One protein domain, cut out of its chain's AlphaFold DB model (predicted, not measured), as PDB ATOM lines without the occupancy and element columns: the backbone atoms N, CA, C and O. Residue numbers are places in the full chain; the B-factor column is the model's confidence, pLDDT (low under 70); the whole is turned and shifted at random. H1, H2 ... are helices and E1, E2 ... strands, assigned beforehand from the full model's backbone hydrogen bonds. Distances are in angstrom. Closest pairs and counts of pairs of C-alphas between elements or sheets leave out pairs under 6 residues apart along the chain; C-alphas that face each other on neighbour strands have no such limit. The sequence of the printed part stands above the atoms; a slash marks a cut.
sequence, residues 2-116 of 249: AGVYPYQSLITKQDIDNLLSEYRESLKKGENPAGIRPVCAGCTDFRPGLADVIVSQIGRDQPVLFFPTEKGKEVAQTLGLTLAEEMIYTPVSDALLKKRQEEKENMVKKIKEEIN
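What this domain is: This is residues 2 to 116 of the 249 residues of the protein "4Fe-4S ferredoxin-type domain-containing protein" of Candidatus Methanoperedenaceae archaeon GB37 (UniProt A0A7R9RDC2). The model is a loose, elongated string of small parts, with the long helix H5, 35.0 A from first to last C-alpha, reaching to one end of its longest axis, the short helix H4 towards the opposite end, and a small two-stranded hairpin, E1 and E2, between them. H1 and H2 make a V that reaches out to one side, its tip, residues 11 to 18, sticking out, and little H3 packs on H5; residues 109 to 116, at the far end of H5, also stick out. The printed part has 115 residues, with five named helices and two named strands in the order H1, H2, H3, E1, E2, H4, H5; the sheet, E1 - E2, is antiparallel and the class is mostly helix. The whole is loose, with a radius of gyration of the C-alphas of 16.7 A and spans of 54 by 35 by 22 A.

Where its parts are: H1 is residues 7 to 12, with C-alpha 7 at (30.560, 51.336, 11.839). H2, residues 16 to 29, is 20.2 A long from first to last C-alpha. H3 is residues 38 to 41, 5.5 A. The strands E1, residues 54 to 56, and E2, residues 64 to 66, measure 6.0 A and 6.5 A. H4, residues 70 to 78, is 12.4 A long. H5, residues 91 to 114, is 35.0 A long and ends with C-alpha 114 at (48.886, 68.641, 10.092).

How they stand to each other: H1 and H2 are close but not clearly touching, with the closest C-alphas, those of Leu 10 and Ile 16, 7.4 A apart. They run opposite ways at a steep tilt of 50 degrees. H2 is close to H5 but not clearly touching it, the closest C-alphas being those of Lys 29 and Val 92, 7.1 A apart; their lines are about perpendicular, at 74 degrees. H3 and H5 touch, H5 with residues 100 to 104 alone, and the closest C-alphas, those of Ala 41 and Arg 100, are 6.0 A apart. E1 and E2 form a hairpin, antiparallel at 148 degrees between their directions, with N 54 and O 66 at 2.8 A and N 56 and O 64 at 2.9 A, within hydrogen-bond range. H4 touches no helix and is apart from E1. In H1, H2, H4 and H5 every O i to N i+4 pair is within hydrogen-bond range; H3 is too short for such a pair.

The domain as a whole: The C-alphas farthest apart, those of Gly 80 and Asn 116, are 56.7 A apart. The printed part has no cut. The links H3 to E1, residues 42 to 53, and H4 to H5, residues 79 to 90, are long. The mean pLDDT of the printed part is 91.2, and residues 13 to 14 are under 70.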
ATOM      1  N   ALA A   2      40.724  44.999  22.426       76.88
ATOM      2  CA  ALA A   2      41.724  45.329  21.391       76.88
ATOM      3  C   ALA A   2      41.267  46.383  20.370       76.88
ATOM      4  O   ALA A   2      41.863  46.532  19.310       76.88
ATOM      5  N   GLY A   3      40.282  47.205  20.725       88.06
ATOM      6  CA  GLY A   3      39.741  48.233  19.843       88.06
ATOM      7  C   GLY A   3      38.441  47.803  19.183       88.06
ATOM      8  O   GLY A   3      37.983  46.671  19.351       88.06
ATOM      9  N   VAL A   4      37.838  48.748  18.473       91.56
ATOM     10  CA  VAL A   4      36.501  48.625  17.884       91.56
ATOM     11  C   VAL A   4      36.619  48.833  16.379       91.56
ATOM     12  O   VAL A   4      37.429  49.647  15.942       91.56
ATOM     13  N   TYR A   5      35.838  48.105  15.585       91.75
ATOM     14  CA  TYR A   5      35.745  48.334  14.144       91.75
ATOM     15  C   TYR A   5      34.897  49.574  13.829       91.75
ATOM     16  O   TYR A   5      33.905  49.812  14.522       91.75
ATOM     17  N   PRO A   6      35.234  50.347  12.781       89.88
ATOM     18  CA  PRO A   6      34.368  51.405  12.293       89.88
ATOM     19  C   PRO A   6      32.981  50.878  11.925       89.88
ATOM     20  O   PRO A   6      32.848  49.755  11.434       89.88
ATOM     21  N   TYR A   7      31.955  51.708  12.113       83.69
ATOM     22  CA  TYR A   7      30.560  51.336  11.839       83.69
ATOM     23  C   TYR A   7      30.361  50.792  10.414       83.69
ATOM     24  O   TYR A   7      29.742  49.746  10.221       83.69
ATOM     25  N   GLN A   8      30.982  51.438   9.424       80.38
ATOM     26  CA  GLN A   8      30.909  51.023   8.023       80.38
ATOM     27  C   GLN A   8      31.433  49.595   7.801       80.38
ATOM     28  O   GLN A   8      30.852  48.839   7.020       80.38
ATOM     29  N   SER A   9      32.492  49.198   8.512       80.00
ATOM     30  CA  SER A   9      33.100  47.867   8.393       80.00
ATOM     31  C   SER A   9      32.176  46.754   8.885       80.00
ATOM     32  O   SER A   9      32.269  45.635   8.389       80.00
ATOM     33  N   LEU A  10      31.283  47.048   9.836       77.62
ATOM     34  CA  LEU A  10      30.344  46.073  10.397       77.62
ATOM     35  C   LEU A  10      29.093  45.882   9.529       77.62
ATOM     36  O   LEU A  10      28.528  44.797   9.521       77.62
ATOM     37  N   ILE A  11      28.670  46.910   8.791       76.69
ATOM     38  CA  ILE A  11      27.483  46.829   7.918       76.69
ATOM     39  C   ILE A  11      27.829  46.259   6.546       76.69
ATOM     40  O   ILE A  11      27.016  45.579   5.926       76.69
ATOM     41  N   THR A  12      29.023  46.570   6.038       71.19
ATOM     42  CA  THR A  12      29.419  46.196   4.672       71.19
ATOM     43  C   THR A  12      30.026  44.803   4.571       71.19
ATOM     44  O   THR A  12      29.927  44.181   3.513       71.19
ATOM     45  N   LYS A  13      30.650  44.287   5.639       64.75
ATOM     46  CA  LYS A  13      31.201  42.929   5.637       64.75
ATOM     47  C   LYS A  13      30.073  41.912   5.815       64.75
ATOM     48  O   LYS A  13      29.469  41.827   6.875       64.75
ATOM     49  N   GLN A  14      29.834  41.113   4.776       61.41
ATOM     50  CA  GLN A  14      28.866  40.007   4.787       61.41
ATOM     51  C   GLN A  14      29.313  38.818   5.659       61.41
ATOM     52  O   GLN A  14      28.502  37.944   5.942       61.41
ATOM     53  N   ASP A  15      30.574  38.796   6.102       77.88
ATOM     54  CA  ASP A  15      31.174  37.691   6.851       77.88
ATOM     55  C   ASP A  15      31.767  38.174   8.184       77.88
ATOM     56  O   ASP A  15      32.962  38.450   8.329       77.88
ATOM     57  N   ILE A  16      30.877  38.358   9.160       82.00
ATOM     58  CA  ILE A  16      31.230  38.761  10.527       82.00
ATOM     59  C   ILE A  16      32.031  37.658  11.232       82.00
ATOM     60  O   ILE A  16      32.915  37.969  12.031       82.00
ATOM     61  N   ASP A  17      31.771  36.387  10.929       84.19
ATOM     62  CA  ASP A  17      32.428  35.261  11.595       84.19
ATOM     63  C   ASP A  17      33.926  35.220  11.285       84.19
ATOM     64  O   ASP A  17      34.744  35.071  12.203       84.19
ATOM     65  N   ASN A  18      34.306  35.455  10.025       85.62
ATOM     66  CA  ASN A  18      35.712  35.596   9.653       85.62
ATOM     67  C   ASN A  18      36.361  36.844  10.271       85.62
ATOM     68  O   ASN A  18      37.494  36.784  10.743       85.62
ATOM     69  N   LEU A  19      35.637  37.962  10.371       86.06
ATOM     70  CA  LEU A  19      36.158  39.152  11.054       86.06
ATOM     71  C   LEU A  19      36.446  38.886  12.541       86.06
ATOM     72  O   LEU A  19      37.455  39.338  13.083       86.06
ATOM     73  N   LEU A  20      35.556  38.154  13.214       87.06
ATOM     74  CA  LEU A  20      35.713  37.803  14.623       87.06
ATOM     75  C   LEU A  20      36.843  36.794  14.843       87.06
ATOM     76  O   LEU A  20      37.522  36.868  15.871       87.06
ATOM     77  N   SER A  21      37.057  35.861  13.912       89.25
ATOM     78  CA  SER A  21      38.167  34.906  13.998       89.25
ATOM     79  C   SER A  21      39.519  35.617  13.862       89.25
ATOM     80  O   SER A  21      40.383  35.429  14.722       89.25
ATOM     81  N   GLU A  22      39.658  36.531  12.896       89.75
ATOM     82  CA  GLU A  22      40.832  37.403  12.746       89.75
ATOM     83  C   GLU A  22      41.065  38.263  13.998       89.75
ATOM     84  O   GLU A  22      42.180  38.324  14.519       89.75
ATOM     85  N   TYR A  23      40.005  38.876  14.536       91.38
ATOM     86  CA  TYR A  23      40.084  39.693  15.751       91.38
ATOM     87  C   TYR A  23      40.617  38.896  16.950       91.38
ATOM     88  O   TYR A  23      41.474  39.374  17.699       91.38
ATOM     89  N   ARG A  24      40.128  37.661  17.133       90.81
ATOM     90  CA  ARG A  24      40.586  36.757  18.201       90.81
ATOM     91  C   ARG A  24      42.034  36.325  17.999       90.81
ATOM     92  O   ARG A  24      42.772  36.238  18.976       90.81
ATOM     93  N   GLU A  25      42.451  36.090  16.762       93.19
ATOM     94  CA  GLU A  25      43.832  35.721  16.454       93.19
ATOM     95  C   GLU A  25      44.810  36.873  16.746       93.19
ATOM     96  O   GLU A  25      45.840  36.666  17.394       93.19
ATOM     97  N   SER A  26      44.463  38.110  16.372       94.06
ATOM     98  CA  SER A  26      45.246  39.299  16.741       94.06
ATOM     99  C   SER A  26      45.328  39.480  18.262       94.06
ATOM    100  O   SER A  26      46.396  39.783  18.798       94.06
ATOM    101  N   LEU A  27      44.231  39.228  18.985       92.44
ATOM    102  CA  LEU A  27      44.208  39.273  20.449       92.44
ATOM    103  C   LEU A  27      45.176  38.277  21.095       92.44
ATOM    104  O   LEU A  27      45.882  38.643  22.040       92.44
ATOM    105  N   LYS A  28      45.231  37.039  20.590       93.50
ATOM    106  CA  LYS A  28      46.172  36.014  21.071       93.50
ATOM    107  C   LYS A  28      47.621  36.457  20.901       93.50
ATOM    108  O   LYS A  28      48.432  36.246  21.796       93.50
ATOM    109  N   LYS A  29      47.930  37.123  19.786       93.69
ATOM    110  CA  LYS A  29      49.279  37.625  19.470       93.69
ATOM    111  C   LYS A  29      49.635  38.942  20.163       93.69
ATOM    112  O   LYS A  29      50.796  39.342  20.140       93.69
ATOM    113  N   GLY A  30      48.668  39.624  20.783       92.56
ATOM    114  CA  GLY A  30      48.885  40.967  21.326       92.56
ATOM    115  C   GLY A  30      49.119  41.997  20.224       92.56
ATOM    116  O   GLY A  30      50.011  42.842  20.331       92.56
ATOM    117  N   GLU A  31      48.342  41.900  19.150       93.31
ATOM    118  CA  GLU A  31      48.383  42.797  17.998       93.31
ATOM    119  C   GLU A  31      47.060  43.551  17.860       93.31
ATOM    120  O   GLU A  31      46.002  43.089  18.296       93.31
ATOM    121  N   ASN A  32      47.116  44.733  17.248       93.06
ATOM    122  CA  ASN A  32      45.912  45.464  16.876       93.06
ATOM    123  C   ASN A  32      45.225  44.739  15.706       93.06
ATOM    124  O   ASN A  32      45.867  44.541  14.674       93.06
ATOM    125  N   PRO A  33      43.935  44.378  15.821       92.31
ATOM    126  CA  PRO A  33      43.187  43.812  14.707       92.31
ATOM    127  C   PRO A  33      43.155  44.777  13.518       92.31
ATOM    128  O   PRO A  33      42.989  45.989  13.681       92.31
ATOM    129  N   ALA A  34      43.309  44.247  12.307       89.94
ATOM    130  CA  ALA A  34      43.384  45.063  11.101       89.94
ATOM    131  C   ALA A  34      42.047  45.763  10.818       89.94
ATOM    132  O   ALA A  34      41.017  45.107  10.699       89.94
ATOM    133  N   GLY A  35      42.062  47.090  10.667       89.75
ATOM    134  CA  GLY A  35      40.871  47.876  10.326       89.75
ATOM    135  C   GLY A  35      40.030  48.341  11.517       89.75
ATOM    136  O   GLY A  35      38.912  48.805  11.304       89.75
ATOM    137  N   ILE A  36      40.535  48.240  12.753       93.50
ATOM    138  CA  ILE A  36      39.952  48.958  13.898       93.50
ATOM    139  C   ILE A  36      40.019  50.479  13.693       93.50
ATOM    140  O   ILE A  36      40.792  50.982  12.877       93.50
ATOM    141  N   ARG A  37      39.234  51.224  14.475       94.44
ATOM    142  CA  ARG A  37      39.283  52.691  14.518       94.44
ATOM    143  C   ARG A  37      40.723  53.176  14.714       94.44
ATOM    144  O   ARG A  37      41.389  52.666  15.620       94.44
ATOM    145  N   PRO A  38      41.184  54.204  13.978       94.44
ATOM    146  CA  PRO A  38      42.557  54.701  14.090       94.44
ATOM    147  C   PRO A  38      42.978  55.041  15.527       94.44
ATOM    148  O   PRO A  38      44.052  54.651  15.972       94.44
ATOM    149  N   VAL A  39      42.099  55.682  16.302       95.50
ATOM    150  CA  VAL A  39      42.360  56.020  17.714       95.50
ATOM    151  C   VAL A  39      42.499  54.798  18.631       95.50
ATOM    152  O   VAL A  39      43.189  54.870  19.645       95.50
ATOM    153  N   CYS A  40      41.894  53.656  18.285       95.50
ATOM    154  CA  CYS A  40      42.044  52.429  19.067       95.50
ATOM    155  C   CYS A  40      43.447  51.826  18.938       95.50
ATOM    156  O   CYS A  40      43.889  51.145  19.865       95.50
ATOM    157  N   ALA A  41      44.145  52.083  17.825       94.56
ATOM    158  CA  ALA A  41      45.503  51.593  17.612       94.56
ATOM    159  C   ALA A  41      46.505  52.200  18.608       94.56
ATOM    160  O   ALA A  41      47.458  51.521  18.975       94.56
ATOM    161  N   GLY A  42      46.243  53.420  19.095       94.75
ATOM    162  CA  GLY A  42      47.024  54.118  20.124       94.75
ATOM    163  C   GLY A  42      46.323  54.241  21.486       94.75
ATOM    164  O   GLY A  42      46.668  55.106  22.290       94.75
ATOM    165  N   CYS A  43      45.289  53.441  21.762       94.38
ATOM    166  CA  CYS A  43      44.565  53.522  23.034       94.38
ATOM    167  C   CYS A  43      45.409  52.929  24.170       94.38
ATOM    168  O   CYS A  43      45.697  51.734  24.156       94.38
ATOM    169  N   THR A  44      45.774  53.745  25.161       93.00
ATOM    170  CA  THR A  44      46.519  53.322  26.361       93.00
ATOM    171  C   THR A  44      45.601  52.858  27.496       93.00
ATOM    172  O   THR A  44      45.994  52.028  28.306       93.00
ATOM    173  N   ASP A  45      44.341  53.295  27.482       91.25
ATOM    174  CA  ASP A  45      43.354  53.075  28.553       91.25
ATOM    175  C   ASP A  45      42.427  51.872  28.277       91.25
ATOM    176  O   ASP A  45      41.288  51.797  28.722       91.25
ATOM    177  N   PHE A  46      42.902  50.883  27.513       90.88
ATOM    178  CA  PHE A  46      42.123  49.691  27.138       90.88
ATOM    179  C   PHE A  46      42.018  48.627  28.244       90.88
ATOM    180  O   PHE A  46      41.465  47.537  28.011       90.88
ATOM    181  N   ARG A  47      42.590  48.940  29.409       89.44
ATOM    182  CA  ARG A  47      42.611  48.157  30.644       89.44
ATOM    183  C   ARG A  47      41.681  48.841  31.648       89.44
ATOM    184  O   ARG A  47      41.983  49.956  32.062       89.44
ATOM    185  N   PRO A  48      40.544  48.229  32.003       86.62
ATOM    186  CA  PRO A  48      39.580  48.881  32.877       86.62
ATOM    187  C   PRO A  48      40.126  48.991  34.309       86.62
ATOM    188  O   PRO A  48      40.555  47.991  34.882       86.62
ATOM    189  N   GLY A  49      40.095  50.200  34.878       82.38
ATOM    190  CA  GLY A  49      40.515  50.460  36.264       82.38
ATOM    191  C   GLY A  49      39.399  50.312  37.305       82.38
ATOM    192  O   GLY A  49      39.669  49.903  38.425       82.38
ATOM    193  N   LEU A  50      38.146  50.598  36.927       87.75
ATOM    194  CA  LEU A  50      36.994  50.679  37.844       87.75
ATOM    195  C   LEU A  50      35.968  49.542  37.670       87.75
ATOM    196  O   LEU A  50      34.848  49.636  38.162       87.75
ATOM    197  N   ALA A  51      36.296  48.491  36.915       91.38
ATOM    198  CA  ALA A  51      35.332  47.444  36.586       91.38
ATOM    199  C   ALA A  51      35.268  46.343  37.657       91.38
ATOM    200  O   ALA A  51      36.290  45.758  38.006       91.38
ATOM    201  N   ASP A  52      34.051  45.987  38.082       94.12
ATOM    202  CA  ASP A  52      33.798  44.849  38.979       94.12
ATOM    203  C   ASP A  52      34.031  43.488  38.301       94.12
ATOM    204  O   ASP A  52      34.315  42.493  38.968       94.12
ATOM    205  N   VAL A  53      33.917  43.440  36.968       94.00
ATOM    206  CA  VAL A  53      34.154  42.247  36.146       94.00
ATOM    207  C   VAL A  53      34.989  42.625  34.929       94.00
ATOM    208  O   VAL A  53      34.637  43.533  34.174       94.00
ATOM    209  N   ILE A  54      36.085  41.904  34.705       93.50
ATOM    210  CA  ILE A  54      37.008  42.134  33.591       93.50
ATOM    211  C   ILE A  54      37.066  40.886  32.716       93.50
ATOM    212  O   ILE A  54      37.392  39.800  33.184       93.50
ATOM    213  N   VAL A  55      36.817  41.060  31.418       92.06
ATOM    214  CA  VAL A  55      37.055  40.023  30.407       92.06
ATOM    215  C   VAL A  55      38.473  40.190  29.859       92.06
ATOM    216  O   VAL A  55      38.744  41.105  29.074       92.06
ATOM    217  N   SER A  56      39.387  39.313  30.266       92.06
ATOM    218  CA  SER A  56      40.777  39.319  29.804       92.06
ATOM    219  C   SER A  56      40.995  38.239  28.747       92.06
ATOM    220  O   SER A  56      40.863  37.051  29.022       92.06
ATOM    221  N   GLN A  57      41.327  38.649  27.521       92.25
ATOM    222  CA  GLN A  57      41.571  37.734  26.394       92.25
ATOM    223  C   GLN A  57      42.937  37.937  25.722       92.25
ATOM    224  O   GLN A  57      43.408  37.070  24.994       92.25
ATOM    225  N   ILE A  58      43.598  39.077  25.938       94.31
ATOM    226  CA  ILE A  58      44.856  39.391  25.247       94.31
ATOM    227  C   ILE A  58      45.945  38.415  25.708       94.31
ATOM    228  O   ILE A  58      46.222  38.314  26.906       94.31
ATOM    229  N   GLY A  59      46.567  37.708  24.762       93.81
ATOM    230  CA  GLY A  59      47.555  36.667  25.061       93.81
ATOM    231  C   GLY A  59      46.977  35.345  25.569       93.81
ATOM    232  O   GLY A  59      47.722  34.562  26.151       93.81
ATOM    233  N   ARG A  60      45.668  35.109  25.414       92.44
ATOM    234  CA  ARG A  60      44.972  33.914  25.917       92.44
ATOM    235  C   ARG A  60      44.191  33.236  24.800       92.44
ATOM    236  O   ARG A  60      43.578  33.909  23.973       92.44
ATOM    237  N   ASP A  61      44.150  31.904  24.806       91.38
ATOM    238  CA  ASP A  61      43.373  31.146  23.819       91.38
ATOM    239  C   ASP A  61      41.866  31.370  23.938       91.38
ATOM    240  O   ASP A  61      41.153  31.389  22.930       91.38
ATOM    241  N   GLN A  62      41.397  31.557  25.171       89.62
ATOM    242  CA  GLN A  62      40.008  31.818  25.521       89.62
ATOM    243  C   GLN A  62      39.931  32.990  26.511       89.62
ATOM    244  O   GLN A  62      40.881  33.220  27.264       89.62
ATOM    245  N   PRO A  63      38.828  33.760  26.506       90.81
ATOM    246  CA  PRO A  63      38.627  34.825  27.479       90.81
ATOM    247  C   PRO A  63      38.509  34.256  28.899       90.81
ATOM    248  O   PRO A  63      37.814  33.268  29.123       90.81
ATOM    249  N   VAL A  64      39.147  34.925  29.856       92.62
ATOM    250  CA  VAL A  64      39.061  34.627  31.291       92.62
ATOM    251  C   VAL A  64      38.377  35.795  31.994       92.62
ATOM    252  O   VAL A  64      38.673  36.960  31.711       92.62
ATOM    253  N   LEU A  65      37.441  35.482  32.890       93.88
ATOM    254  CA  LEU A  65      36.752  36.466  33.719       93.88
ATOM    255  C   LEU A  65      37.541  36.714  35.002       93.88
ATOM    256  O   LEU A  65      37.924  35.772  35.690       93.88
ATOM    257  N   PHE A  66      37.731  37.983  35.337       93.62
ATOM    258  CA  PHE A  66      38.354  38.425  36.578       93.62
ATOM    259  C   PHE A  66      37.384  39.287  37.375       93.62
ATOM    260  O   PHE A  66      36.655  40.096  36.804       93.62
ATOM    261  N   PHE A  67      37.423  39.134  38.695       94.50
ATOM    262  CA  PHE A  67      36.528  39.795  39.643       94.50
ATOM    263  C   PHE A  67      37.367  40.550  40.686       94.50
ATOM    264  O   PHE A  67      37.601  40.029  41.779       94.50
ATOM    265  N   PRO A  68      37.929  41.724  40.335       91.69
ATOM    266  CA  PRO A  68      38.920  42.407  41.168       91.69
ATOM    267  C   PRO A  68      38.328  43.075  42.419       91.69
ATOM    268  O   PRO A  68      39.078  43.389  43.341       91.69
ATOM    269  N   THR A  69      37.012  43.292  42.470       93.25
ATOM    270  CA  THR A  69      36.320  43.957  43.586       93.25
ATOM    271  C   THR A  69      35.505  42.964  44.419       93.25
ATOM    272  O   THR A  69      35.163  41.876  43.954       93.25
ATOM    273  N   GLU A  70      35.133  43.350  45.643       94.44
ATOM    274  CA  GLU A  70      34.238  42.540  46.486       94.44
ATOM    275  C   GLU A  70      32.865  42.333  45.832       94.44
ATOM    276  O   GLU A  70      32.375  41.207  45.782       94.44
ATOM    277  N   LYS A  71      32.303  43.375  45.203       94.62
ATOM    278  CA  LYS A  71      31.066  43.266  44.408       94.62
ATOM    279  C   LYS A  71      31.218  42.268  43.257       94.62
ATOM    280  O   LYS A  71      30.321  41.468  43.005       94.62
ATOM    281  N   GLY A  72      32.366  42.268  42.579       94.62
ATOM    282  CA  GLY A  72      32.685  41.276  41.555       94.62
ATOM    283  C   GLY A  72      32.687  39.848  42.109       94.62
ATOM    284  O   GLY A  72      32.119  38.941  41.499       94.62
ATOM    285  N   LYS A  73      33.286  39.632  43.285       94.25
ATOM    286  CA  LYS A  73      33.315  38.311  43.935       94.25
ATOM    287  C   LYS A  73      31.917  37.831  44.332       94.25
ATOM    288  O   LYS A  73      31.623  36.651  44.145       94.25
ATOM    289  N   GLU A  74      31.043  38.718  44.809       95.69
ATOM    290  CA  GLU A  74      29.630  38.400  45.084       95.69
ATOM    291  C   GLU A  74      28.894  37.931  43.817       95.69
ATOM    292  O   GLU A  74      28.151  36.943  43.847       95.69
ATOM    293  N   VAL A  75      29.149  38.584  42.674       95.31
ATOM    294  CA  VAL A  75      28.617  38.154  41.370       95.31
ATOM    295  C   VAL A  75      29.125  36.755  41.012       95.31
ATOM    296  O   VAL A  75      28.328  35.896  40.634       95.31
ATOM    297  N   ALA A  76      30.424  36.490  41.172       94.31
ATOM    298  CA  ALA A  76      30.998  35.175  40.885       94.31
ATOM    299  C   ALA A  76      30.388  34.063  41.758       94.31
ATOM    300  O   ALA A  76      30.051  32.995  41.245       94.31
ATOM    301  N   GLN A  77      30.184  34.333  43.053       93.88
ATOM    302  CA  GLN A  77      29.533  33.407  43.985       93.88
ATOM    303  C   GLN A  77      28.081  33.129  43.592       93.88
ATOM    304  O   GLN A  77      27.663  31.973  43.558       93.88
ATOM    305  N   THR A  78      27.328  34.174  43.239       94.81
ATOM    306  CA  THR A  78      25.927  34.056  42.802       94.81
ATOM    307  C   THR A  78      25.800  33.204  41.537       94.81
ATOM    308  O   THR A  78      24.848  32.439  41.392       94.81
ATOM    309  N   LEU A  79      26.779  33.300  40.635       94.62
ATOM    310  CA  LEU A  79      26.850  32.504  39.407       94.62
ATOM    311  C   LEU A  79      27.420  31.089  39.620       94.62
ATOM    312  O   LEU A  79      27.508  30.325  38.659       94.62
ATOM    313  N   GLY A  80      27.817  30.727  40.847       93.75
ATOM    314  CA  GLY A  80      28.419  29.427  41.156       93.75
ATOM    315  C   GLY A  80      29.785  29.209  40.497       93.75
ATOM    316  O   GLY A  80      30.146  28.071  40.199       93.75
ATOM    317  N   LEU A  81      30.533  30.286  40.226       92.88
ATOM    318  CA  LEU A  81      31.843  30.218  39.584       92.88
ATOM    319  C   LEU A  81      32.945  29.921  40.607       92.88
ATOM    320  O   LEU A  81      33.028  30.552  41.660       92.88
ATOM    321  N   THR A  82      33.846  29.004  40.258       88.44
ATOM    322  CA  THR A  82      35.070  28.758  41.028       88.44
ATOM    323  C   THR A  82      36.131  29.780  40.639       88.44
ATOM    324  O   THR A  82      36.496  29.884  39.468       88.44
ATOM    325  N   LEU A  83      36.647  30.521  41.620       89.31
ATOM    326  CA  LEU A  83      37.724  31.485  41.406       89.31
ATOM    327  C   LEU A  83      39.085  30.783  41.420       89.31
ATOM    328  O   LEU A  83      39.355  29.949  42.282       89.31
ATOM    329  N   ALA A  84      39.943  31.154  40.474       86.75
ATOM    330  CA  ALA A  84      41.342  30.752  40.421       86.75
ATOM    331  C   ALA A  84      42.233  31.998  40.478       86.75
ATOM    332  O   ALA A  84      41.847  33.069  40.005       86.75
ATOM    333  N   GLU A  85      43.425  31.856  41.052       85.31
ATOM    334  CA  GLU A  85      44.420  32.925  41.054       85.31
ATOM    335  C   GLU A  85      45.167  32.946  39.723       85.31
ATOM    336  O   GLU A  85      45.849  31.992  39.350       85.31
ATOM    337  N   GLU A  86      45.043  34.054  39.003       88.31
ATOM    338  CA  GLU A  86      45.748  34.269  37.751       88.31
ATOM    339  C   GLU A  86      46.023  35.765  37.538       88.31
ATOM    340  O   GLU A  86      45.394  36.631  38.148       88.31
ATOM    341  N   MET A  87      46.970  36.098  36.661       88.00
ATOM    342  CA  MET A  87      47.249  37.487  36.303       88.00
ATOM    343  C   MET A  87      46.158  38.044  35.379       88.00
ATOM    344  O   MET A  87      45.964  37.548  34.264       88.00
ATOM    345  N   ILE A  88      45.504  39.130  35.805       90.44
ATOM    346  CA  ILE A  88      44.507  39.857  34.997       90.44
ATOM    347  C   ILE A  88      45.129  40.303  33.664       90.44
ATOM    348  O   ILE A  88      44.551  40.088  32.593       90.44
ATOM    349  N   TYR A  89      46.327  40.892  33.721       92.38
ATOM    350  CA  TYR A  89      47.078  41.372  32.563       92.38
ATOM    351  C   TYR A  89      48.255  40.441  32.265       92.38
ATOM    352  O   TYR A  89      49.085  40.176  33.126       92.38
ATOM    353  N   THR A  90      48.308  39.923  31.038       93.12
ATOM    354  CA  THR A  90      49.369  39.020  30.577       93.12
ATOM    355  C   THR A  90      50.607  39.802  30.109       93.12
ATOM    356  O   THR A  90      50.467  40.952  29.680       93.12
ATOM    357  N   PRO A  91      51.801  39.179  30.045       95.25
ATOM    358  CA  PRO A  91      52.979  39.803  29.427       95.25
ATOM    359  C   PRO A  91      52.740  40.246  27.973       95.25
ATOM    360  O   PRO A  91      53.274  41.258  27.521       95.25
ATOM    361  N   VAL A  92      51.885  39.519  27.244       95.19
ATOM    362  CA  VAL A  92      51.440  39.877  25.886       95.19
ATOM    363  C   VAL A  92      50.615  41.168  25.898       95.19
ATOM    364  O   VAL A  92      50.798  42.033  25.042       95.19
ATOM    365  N   SER A  93      49.742  41.342  26.895       94.00
ATOM    366  CA  SER A  93      49.010  42.593  27.106       94.00
ATOM    367  C   SER A  93      49.953  43.759  27.416       94.00
ATOM    368  O   SER A  93      49.709  44.872  26.944       94.00
ATOM    369  N   ASP A  94      51.015  43.545  28.201       94.62
ATOM    370  CA  ASP A  94      52.023  44.577  28.513       94.62
ATOM    371  C   ASP A  94      52.828  44.986  27.285       94.62
ATOM    372  O   ASP A  94      53.049  46.177  27.056       94.62
ATOM    373  N   ALA A  95      53.201  44.019  26.446       95.56
ATOM    374  CA  ALA A  95      53.837  44.298  25.165       95.56
ATOM    375  C   ALA A  95      52.917  45.114  24.240       95.56
ATOM    376  O   ALA A  95      53.370  46.077  23.620       95.56
ATOM    377  N   LEU A  96      51.620  44.782  24.181       95.88
ATOM    378  CA  LEU A  96      50.648  45.556  23.405       95.88
ATOM    379  C   LEU A  96      50.503  46.988  23.936       95.88
ATOM    380  O   LEU A  96      50.455  47.915  23.135       95.88
ATOM    381  N   LEU A  97      50.471  47.194  25.258       95.81
ATOM    382  CA  LEU A  97      50.394  48.539  25.842       95.81
ATOM    383  C   LEU A  97      51.563  49.423  25.383       95.81
ATOM    384  O   LEU A  97      51.328  50.548  24.951       95.81
ATOM    385  N   LYS A  98      52.793  48.891  25.397       96.00
ATOM    386  CA  LYS A  98      53.986  49.609  24.913       96.00
ATOM    387  C   LYS A  98      53.873  49.974  23.431       96.00
ATOM    388  O   LYS A  98      54.038  51.137  23.085       96.00
ATOM    389  N   LYS A  99      53.476  49.018  22.579       95.50
ATOM    390  CA  LYS A  99      53.232  49.277  21.147       95.50
ATOM    391  C   LYS A  99      52.195  50.384  20.940       95.50
ATOM    392  O   LYS A  99      52.391  51.281  20.130       95.50
ATOM    393  N   ARG A 100      51.085  50.354  21.685       96.06
ATOM    394  CA  ARG A 100      50.038  51.384  21.578       96.06
ATOM    395  C   ARG A 100      50.502  52.753  22.061       96.06
ATOM    396  O   ARG A 100      50.018  53.758  21.552       96.06
ATOM    397  N   GLN A 101      51.411  52.801  23.028       96.25
ATOM    398  CA  GLN A 101      52.000  54.052  23.486       96.25
ATOM    399  C   GLN A 101      52.866  54.690  22.390       96.25
ATOM    400  O   GLN A 101      52.684  55.867  22.094       96.25
ATOM    401  N   GLU A 102      53.687  53.894  21.703       96.50
ATOM    402  CA  GLU A 102      54.457  54.340  20.530       96.50
ATOM    403  C   GLU A 102      53.531  54.813  19.389       96.50
ATOM    404  O   GLU A 102      53.714  55.894  18.830       96.50
ATOM    405  N   GLU A 103      52.471  54.055  19.082       96.06
ATOM    406  CA  GLU A 103      51.470  54.444  18.073       96.06
ATOM    407  C   GLU A 103      50.743  55.747  18.435       96.06
ATOM    408  O   GLU A 103      50.497  56.593  17.570       96.06
ATOM    409  N   LYS A 104      50.419  55.946  19.719       96.12
ATOM    410  CA  LYS A 104      49.818  57.189  20.218       96.12
ATOM    411  C   LYS A 104      50.751  58.374  19.994       96.12
ATOM    412  O   LYS A 104      50.294  59.406  19.509       96.12
ATOM    413  N   GLU A 105      52.030  58.235  20.329       96.38
ATOM    414  CA  GLU A 105      53.033  59.290  20.148       96.38
ATOM    415  C   GLU A 105      53.216  59.642  18.666       96.38
ATOM    416  O   GLU A 105      53.173  60.821  18.299       96.38
ATOM    417  N   ASN A 106      53.306  58.630  17.800       96.62
ATOM    418  CA  ASN A 106      53.385  58.811  16.348       96.62
ATOM    419  C   ASN A 106      52.147  59.526  15.789       96.62
ATOM    420  O   ASN A 106      52.265  60.470  15.002       96.62
ATOM    421  N   MET A 107      50.955  59.105  16.218       96.69
ATOM    422  CA  MET A 107      49.689  59.731  15.838       96.69
ATOM    423  C   MET A 107      49.636  61.197  16.283       96.69
ATOM    424  O   MET A 107      49.298  62.063  15.477       96.69
ATOM    425  N   VAL A 108      49.980  61.480  17.542       95.94
ATOM    426  CA  VAL A 108      50.002  62.839  18.103       95.94
ATOM    427  C   VAL A 108      50.956  63.726  17.313       95.94
ATOM    428  O   VAL A 108      50.564  64.819  16.904       95.94
ATOM    429  N   LYS A 109      52.173  63.245  17.035       97.00
ATOM    430  CA  LYS A 109      53.167  63.983  16.250       97.00
ATOM    431  C   LYS A 109      52.639  64.333  14.858       97.00
ATOM    432  O   LYS A 109      52.637  65.504  14.490       97.00
ATOM    433  N   LYS A 110      52.128  63.340  14.122       96.88
ATOM    434  CA  LYS A 110      51.588  63.542  12.771       96.88
ATOM    435  C   LYS A 110      50.442  64.556  12.760       96.88
ATOM    436  O   LYS A 110      50.414  65.454  11.928       96.88
ATOM    437  N   ILE A 111      49.505  64.429  13.696       96.88
ATOM    438  CA  ILE A 111      48.357  65.334  13.772       96.88
ATOM    439  C   ILE A 111      48.798  66.756  14.120       96.88
ATOM    440  O   ILE A 111      48.295  67.687  13.504       96.88
ATOM    441  N   LYS A 112      49.750  66.938  15.045       96.31
ATOM    442  CA  LYS A 112      50.310  68.263  15.364       96.31
ATOM    443  C   LYS A 112      50.941  68.935  14.148       96.31
ATOM    444  O   LYS A 112      50.765  70.134  13.969       96.31
ATOM    445  N   GLU A 113      51.651  68.173  13.320       96.94
ATOM    446  CA  GLU A 113      52.218  68.678  12.066       96.94
ATOM    447  C   GLU A 113      51.114  69.106  11.081       96.94
ATOM    448  O   GLU A 113      51.228  70.158  10.455       96.94
ATOM    449  N   GLU A 114      50.023  68.338  10.977       95.81
ATOM    450  CA  GLU A 114      48.886  68.641  10.092       95.81
ATOM    451  C   GLU A 114      48.067  69.865  10.544       95.81
ATOM    452  O   GLU A 114      47.613  70.636   9.698       95.81
ATOM    453  N   ILE A 115      47.886  70.058  11.858       95.38
ATOM    454  CA  ILE A 115      47.089  71.159  12.433       95.38
ATOM    455  C   ILE A 115      47.930  72.362  12.874       95.38
ATOM    456  O   ILE A 115      47.445  73.205  13.626       95.38
ATOM    457  N   ASN A 116      49.189  72.442  12.443       94.88
ATOM    458  CA  ASN A 116      50.091  73.506  12.864       94.88
ATOM    459  C   ASN A 116      49.599  74.882  12.377       94.88
ATOM    460  O   ASN A 116      49.424  75.104  11.176       94.88
TER     461      ASN A 116